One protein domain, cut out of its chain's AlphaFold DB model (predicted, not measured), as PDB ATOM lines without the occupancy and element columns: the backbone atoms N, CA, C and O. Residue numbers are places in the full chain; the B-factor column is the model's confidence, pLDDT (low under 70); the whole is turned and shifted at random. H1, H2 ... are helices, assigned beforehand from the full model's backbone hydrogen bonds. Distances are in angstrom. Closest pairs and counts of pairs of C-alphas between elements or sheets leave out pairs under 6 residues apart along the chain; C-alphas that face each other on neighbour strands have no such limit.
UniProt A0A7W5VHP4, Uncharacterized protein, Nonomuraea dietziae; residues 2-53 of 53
ATOM      1  N   GLN A   2     162.062 117.519  95.105       83.38
ATOM      2  CA  GLN A   2     162.568 117.240  93.749       83.38
ATOM      3  C   GLN A   2     161.688 116.264  92.953       83.38
ATOM      4  O   GLN A   2     161.322 116.566  91.825       83.38
ATOM      5  N   VAL A   3     161.239 115.163  93.570       92.81
ATOM      6  CA  VAL A   3     160.370 114.169  92.904       92.81
ATOM      7  C   VAL A   3     159.071 114.798  92.391       92.81
ATOM      8  O   VAL A   3     158.726 114.622  91.232       92.81
ATOM      9  N   LYS A   4     158.395 115.615  93.214       93.62
ATOM     10  CA  LYS A   4     157.180 116.337  92.801       93.62
ATOM     11  C   LYS A   4     157.444 117.214  91.574       93.62
ATOM     12  O   LYS A   4     156.678 117.147  90.626       93.62
ATOM     13  N   LYS A   5     158.537 117.990  91.573       94.69
ATOM     14  CA  LYS A   5     158.903 118.843  90.432       94.69
ATOM     15  C   LYS A   5     159.164 118.023  89.171       94.69
ATOM     16  O   LYS A   5     158.598 118.342  88.134       94.69
ATOM     17  N   VAL A   6     159.964 116.962  89.265       96.06
ATOM     18  CA  VAL A   6     160.281 116.090  88.122       96.06
ATOM     19  C   VAL A   6     159.008 115.478  87.538       96.06
ATOM     20  O   VAL A   6     158.786 115.574  86.335       96.06
ATOM     21  N   VAL A   7     158.128 114.940  88.385       97.50
ATOM     22  CA  VAL A   7     156.841 114.379  87.949       97.50
ATOM     23  C   VAL A   7     155.965 115.446  87.288       97.50
ATOM     24  O   VAL A   7     155.383 115.187  86.237       97.50
ATOM     25  N   THR A   8     155.904 116.661  87.844       96.69
ATOM     26  CA  THR A   8     155.161 117.768  87.225       96.69
ATOM     27  C   THR A   8     155.725 118.134  85.852       96.69
ATOM     28  O   THR A   8     154.949 118.284  84.914       96.69
ATOM     29  N   TYR A   9     157.047 118.230  85.693       97.44
ATOM     30  CA  TYR A   9     157.649 118.540  84.391       97.44
ATOM     31  C   TYR A   9     157.405 117.439  83.355       97.44
ATOM     32  O   TYR A   9     157.090 117.757  82.212       97.44
ATOM     33  N   ILE A  10     157.480 116.165  83.753       97.62
ATOM     34  CA  ILE A  10     157.148 115.035  82.873       97.62
ATOM     35  C   ILE A  10     155.683 115.115  82.434       97.62
ATOM     36  O   ILE A  10     155.392 114.988  81.246       97.62
ATOM     37  N   ALA A  11     154.765 115.377  83.367       97.56
ATOM     38  CA  ALA A  11     153.349 115.517  83.055       97.56
ATOM     39  C   ALA A  11     153.089 116.686  82.091       97.56
ATOM     40  O   ALA A  11     152.361 116.525  81.117       97.56
ATOM     41  N   VAL A  12     153.724 117.842  82.311       97.38
ATOM     42  CA  VAL A  12     153.610 119.001  81.410       97.38
ATOM     43  C   VAL A  12     154.154 118.671  80.019       97.38
ATOM     44  O   VAL A  12     153.479 118.943  79.029       97.38
ATOM     45  N   ALA A  13     155.329 118.045  79.926       97.44
ATOM     46  CA  ALA A  13     155.904 117.635  78.646       97.44
ATOM     47  C   ALA A  13     154.988 116.653  77.899       97.44
ATOM     48  O   ALA A  13     154.785 116.796  76.693       97.44
ATOM     49  N   PHE A  14     154.379 115.706  78.618       96.19
ATOM     50  CA  PHE A  14     153.399 114.783  78.052       96.19
ATOM     51  C   PHE A  14     152.157 115.508  77.534       96.19
ATOM     52  O   PHE A  14     151.726 115.233  76.419       96.19
ATOM     53  N   VAL A  15     151.604 116.460  78.296       95.81
ATOM     54  CA  VAL A  15     150.454 117.259  77.847       95.81
ATOM     55  C   VAL A  15     150.801 118.004  76.563       95.81
ATOM     56  O   VAL A  15     150.067 117.890  75.589       95.81
ATOM     57  N   VAL A  16     151.937 118.702  76.518       96.44
ATOM     58  CA  VAL A  16     152.377 119.425  75.315       96.44
ATOM     59  C   VAL A  16     152.517 118.469  74.128       96.44
ATOM     60  O   VAL A  16     151.948 118.722  73.069       96.44
ATOM     61  N   PHE A  17     153.198 117.335  74.304       96.12
ATOM     62  CA  PHE A  17     153.317 116.304  73.269       96.12
ATOM     63  C   PHE A  17     151.950 115.788  72.792       96.12
ATOM     64  O   PHE A  17     151.718 115.663  71.588       96.12
ATOM     65  N   TYR A  18     151.031 115.513  73.714       94.56
ATOM     66  CA  TYR A  18     149.696 115.010  73.408       94.56
ATOM     67  C   TYR A  18     148.865 116.033  72.623       94.56
ATOM     68  O   TYR A  18     148.196 115.668  71.656       94.56
ATOM     69  N   LEU A  19     148.970 117.322  72.968       94.25
ATOM     70  CA  LEU A  19     148.327 118.409  72.221       94.25
ATOM     71  C   LEU A  19     148.812 118.474  70.765       94.25
ATOM     72  O   LEU A  19     147.997 118.682  69.866       94.25
ATOM     73  N   PHE A  20     150.112 118.279  70.519       95.62
ATOM     74  CA  PHE A  20     150.669 118.316  69.161       95.62
ATOM     75  C   PHE A  20     150.390 117.046  68.354       95.62
ATOM     76  O   PHE A  20     150.168 117.123  67.148       95.62
ATOM     77  N   THR A  21     150.402 115.878  68.993       96.19
ATOM     78  CA  THR A  21     150.238 114.588  68.301       96.19
ATOM     79  C   THR A  21     148.784 114.183  68.100       96.19
ATOM     80  O   THR A  21     148.474 113.497  67.129       96.19
ATOM     81  N   GLN A  22     147.881 114.603  68.989       95.19
ATOM     82  CA  GLN A  22     146.455 114.274  68.926       95.19
ATOM     83  C   GLN A  22     145.576 115.510  69.187       95.19
ATOM     84  O   GLN A  22     144.773 115.523  70.127       95.19
ATOM     85  N   PRO A  23     145.661 116.551  68.337       91.88
ATOM     86  CA  PRO A  23     144.960 117.816  68.562       91.88
ATOM     87  C   PRO A  23     143.433 117.656  68.610       91.88
ATOM     88  O   PRO A  23     142.761 118.339  69.380       91.88
ATOM     89  N   GLN A  24     142.870 116.727  67.828       94.19
ATOM     90  CA  GLN A  24     141.426 116.470  67.822       94.19
ATOM     91  C   GLN A  24     140.942 115.861  69.144       94.19
ATOM     92  O   GLN A  24     139.963 116.342  69.713       94.19
ATOM     93  N   ASN A  25     141.653 114.856  69.663       93.31
ATOM     94  CA  ASN A  25     141.297 114.192  70.920       93.31
ATOM     95  C   ASN A  25     141.460 115.141  72.113       93.31
ATOM     96  O   ASN A  25     140.594 115.198  72.983       93.31
ATOM     97  N   ALA A  26     142.522 115.950  72.118       91.38
ATOM     98  CA  ALA A  26     142.709 116.994  73.115       91.38
ATOM     99  C   ALA A  26     141.575 118.034  73.104       91.38
ATOM    100  O   ALA A  26     141.039 118.382  74.156       91.38
ATOM    101  N   ALA A  27     141.172 118.503  71.919       92.88
ATOM    102  CA  ALA A  27     140.067 119.446  71.790       92.88
ATOM    103  C   ALA A  27     138.733 118.831  72.237       92.88
ATOM    104  O   ALA A  27     137.939 119.508  72.887       92.88
ATOM    105  N   ALA A  28     138.492 117.555  71.922       94.50
ATOM    106  CA  ALA A  28     137.313 116.830  72.382       94.50
ATOM    107  C   ALA A  28     137.278 116.706  73.914       94.50
ATOM    108  O   ALA A  28     136.235 116.949  74.514       94.50
ATOM    109  N   ALA A  29     138.414 116.409  74.551       91.88
ATOM    110  CA  ALA A  29     138.507 116.325  76.006       91.88
ATOM    111  C   ALA A  29     138.186 117.666  76.684       91.88
ATOM    112  O   ALA A  29     137.379 117.709  77.611       91.88
ATOM    113  N   VAL A  30     138.767 118.771  76.199       90.00
ATOM    114  CA  VAL A  30     138.488 120.110  76.745       90.00
ATOM    115  C   VAL A  30     137.022 120.489  76.538       90.00
ATOM    116  O   VAL A  30     136.367 120.912  77.488       90.00
ATOM    117  N   ARG A  31     136.482 120.294  75.329       93.62
ATOM    118  CA  ARG A  31     135.067 120.573  75.035       93.62
ATOM    119  C   ARG A  31     134.134 119.774  75.936       93.62
ATOM    120  O   ARG A  31     133.276 120.373  76.564       93.62
ATOM    121  N   GLY A  32     134.375 118.474  76.102       93.81
ATOM    122  CA  GLY A  32     133.559 117.624  76.971       93.81
ATOM    123  C   GLY A  32     133.534 118.087  78.431       93.81
ATOM    124  O   GLY A  32     132.492 118.012  79.080       93.81
ATOM    125  N   VAL A  33     134.646 118.624  78.947       93.88
ATOM    126  CA  VAL A  33     134.685 119.221  80.294       93.88
ATOM    127  C   VAL A  33     133.810 120.473  80.368       93.88
ATOM    128  O   VAL A  33     132.994 120.591  81.281       93.88
ATOM    129  N   PHE A  34     133.949 121.393  79.411       95.69
ATOM    130  CA  PHE A  34     133.136 122.613  79.371       95.69
ATOM    131  C   PHE A  34     131.649 122.308  79.190       95.69
ATOM    132  O   PHE A  34     130.825 122.863  79.916       95.69
ATOM    133  N   ASP A  35     131.311 121.385  78.294       95.75
ATOM    134  CA  ASP A  35     129.940 120.937  78.071       95.75
ATOM    135  C   ASP A  35     129.357 120.338  79.355       95.75
ATOM    136  O   ASP A  35     128.231 120.652  79.728       95.75
ATOM    137  N   GLY A  36     130.134 119.535  80.089       95.06
ATOM    138  CA  GLY A  36     129.725 118.995  81.386       95.06
ATOM    139  C   GLY A  36     129.403 120.084  82.415       95.06
ATOM    140  O   GLY A  36     128.376 120.005  83.089       95.06
ATOM    141  N   ILE A  37     130.235 121.125  82.500       96.25
ATOM    142  CA  ILE A  37     130.013 122.265  83.405       96.25
ATOM    143  C   ILE A  37     128.738 123.022  83.019       96.25
ATOM    144  O   ILE A  37     127.893 123.286  83.875       96.25
ATOM    145  N   VAL A  38     128.585 123.352  81.736       95.81
ATOM    146  CA  VAL A  38     127.425 124.092  81.219       95.81
ATOM    147  C   VAL A  38     126.139 123.294  81.427       95.81
ATOM    148  O   VAL A  38     125.151 123.829  81.928       95.81
ATOM    149  N   ASN A  39     126.160 122.002  81.112       96.19
ATOM    150  CA  ASN A  39     125.017 121.118  81.312       96.19
ATOM    151  C   ASN A  39     124.647 121.005  82.793       96.19
ATOM    152  O   ASN A  39     123.467 121.087  83.128       96.19
ATOM    153  N   GLY A  40     125.635 120.884  83.684       93.88
ATOM    154  CA  GLY A  40     125.404 120.894  85.127       93.88
ATOM    155  C   GLY A  40     124.769 122.203  85.606       93.88
ATOM    156  O   GLY A  40     123.780 122.177  86.334       93.88
ATOM    157  N   ALA A  41     125.272 123.350  85.146       94.31
ATOM    158  CA  ALA A  41     124.703 124.657  85.479       94.31
ATOM    159  C   ALA A  41     123.250 124.801  84.992       94.31
ATOM    160  O   ALA A  41     122.395 125.276  85.740       94.31
ATOM    161  N   ASN A  42     122.948 124.330  83.780       95.00
ATOM    162  CA  ASN A  42     121.587 124.323  83.243       95.00
ATOM    163  C   ASN A  42     120.652 123.439  84.080       95.00
ATOM    164  O   ASN A  42     119.526 123.840  84.368       95.00
ATOM    165  N   GLN A  43     121.113 122.263  84.519       95.44
ATOM    166  CA  GLN A  43     120.327 121.386  85.394       95.44
ATOM    167  C   GLN A  43     120.026 122.040  86.746       95.44
ATOM    168  O   GLN A  43     118.902 121.939  87.236       95.44
ATOM    169  N   LEU A  44     120.997 122.750  87.325       94.38
ATOM    170  CA  LEU A  44     120.784 123.517  88.552       94.38
ATOM    171  C   LEU A  44     119.758 124.635  88.338       94.38
ATOM    172  O   LEU A  44     118.848 124.785  89.149       94.38
ATOM    173  N   ALA A  45     119.857 125.382  87.236       92.62
ATOM    174  CA  ALA A  45     118.893 126.428  86.902       92.62
ATOM    175  C   ALA A  45     117.464 125.869  86.783       92.62
ATOM    176  O   ALA A  45     116.549 126.396  87.412       92.62
ATOM    177  N   VAL A  46     117.289 124.757  86.057       94.81
ATOM    178  CA  VAL A  46     115.997 124.063  85.924       94.81
ATOM    179  C   VAL A  46     115.458 123.623  87.286       94.81
ATOM    180  O   VAL A  46     114.279 123.823  87.570       94.81
ATOM    181  N   PHE A  47     116.308 123.061  88.149       94.56
ATOM    182  CA  PHE A  47     115.911 122.678  89.503       94.56
ATOM    183  C   PHE A  47     115.374 123.873  90.300       94.56
ATOM    184  O   PHE A  47     114.272 123.795  90.839       94.56
ATOM    185  N   PHE A  48     116.109 124.987  90.346       95.00
ATOM    186  CA  PHE A  48     115.672 126.166  91.095       95.00
ATOM    187  C   PHE A  48     114.386 126.763  90.528       95.00
ATOM    188  O   PHE A  48     113.494 127.094  91.304       95.00
ATOM    189  N   THR A  49     114.242 126.843  89.204       93.94
ATOM    190  CA  THR A  49     112.987 127.294  88.587       93.94
ATOM    191  C   THR A  49     111.807 126.413  88.993       93.94
ATOM    192  O   THR A  49     110.743 126.939  89.294       93.94
ATOM    193  N   ASN A  50     111.992 125.096  89.060       91.50
ATOM    194  CA  ASN A  50     110.914 124.158  89.376       91.50
ATOM    195  C   ASN A  50     110.590 124.035  90.875       91.50
ATOM    196  O   ASN A  50     109.538 123.506  91.211       91.50
ATOM    197  N   VAL A  51     111.504 124.430  91.768       86.69
ATOM    198  CA  VAL A  51     111.338 124.288  93.230       86.69
ATOM    199  C   VAL A  51     110.971 125.606  93.908       86.69
ATOM    200  O   VAL A  51     110.319 125.600  94.948       86.69
ATOM    201  N   VAL A  52     111.426 126.734  93.359       78.88
ATOM    202  CA  VAL A  52     111.171 128.069  93.926       78.88
ATOM    203  C   VAL A  52     109.855 128.666  93.415       78.88
ATOM    204  O   VAL A  52     109.298 129.537  94.084       78.88
ATOM    205  N   THR A  53     109.361 128.206  92.263       56.69
ATOM    206  CA  THR A  53     108.033 128.561  91.731       56.69
ATOM    207  C   THR A  53     106.988 127.574  92.228       56.69
ATOM    208  O   THR A  53     105.886 128.032  92.598       56.69
TER     209      THR A  53
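This is residues 2 to 53 of the 53 residues of an uncharacterized protein of Nonomuraea dietziae (UniProt A0A7W5VHP4). Two long helices, H1 and then the longer H2, meet near their ends as an L, with an empty space between the arms. The corner is at Gln 22, and both arms stick out from it, residues 2 to 14 of H1 and residues 28 to 52 of H2. The printed part has 52 residues with two named helices and no named strand, and its class is all helix. It is extended, with a radius of gyration of the C-alphas of 18.2 A, and flat, spanning 54 by 30 by 7 A.

H1 is residues 2 to 21, 28.4 A from first to last C-alpha, beginning at C-alpha 2 (162.568, 117.240, 93.749). H2 is residues 23 to 52, 43.5 A long in the same measure, from C-alpha 23 (144.960, 117.816, 68.562) to C-alpha 52 (111.171, 128.069, 93.926).

A tight link of one residue joins H1 to H2. Their lines stand about perpendicular, at 81 degrees. The two helices are close but not clearly touching, their closest C-alphas being those of Leu 19 and Ala 26, 5.9 A apart. In H1 and H2 every O i to N i+4 pair is within hydrogen-bond range.

The C-alphas farthest apart, those of Gln 2 and Thr 53, are 55.7 A apart. The printed part has no cut. Its mean pLDDT is 93.4, and residue 53 is under 70.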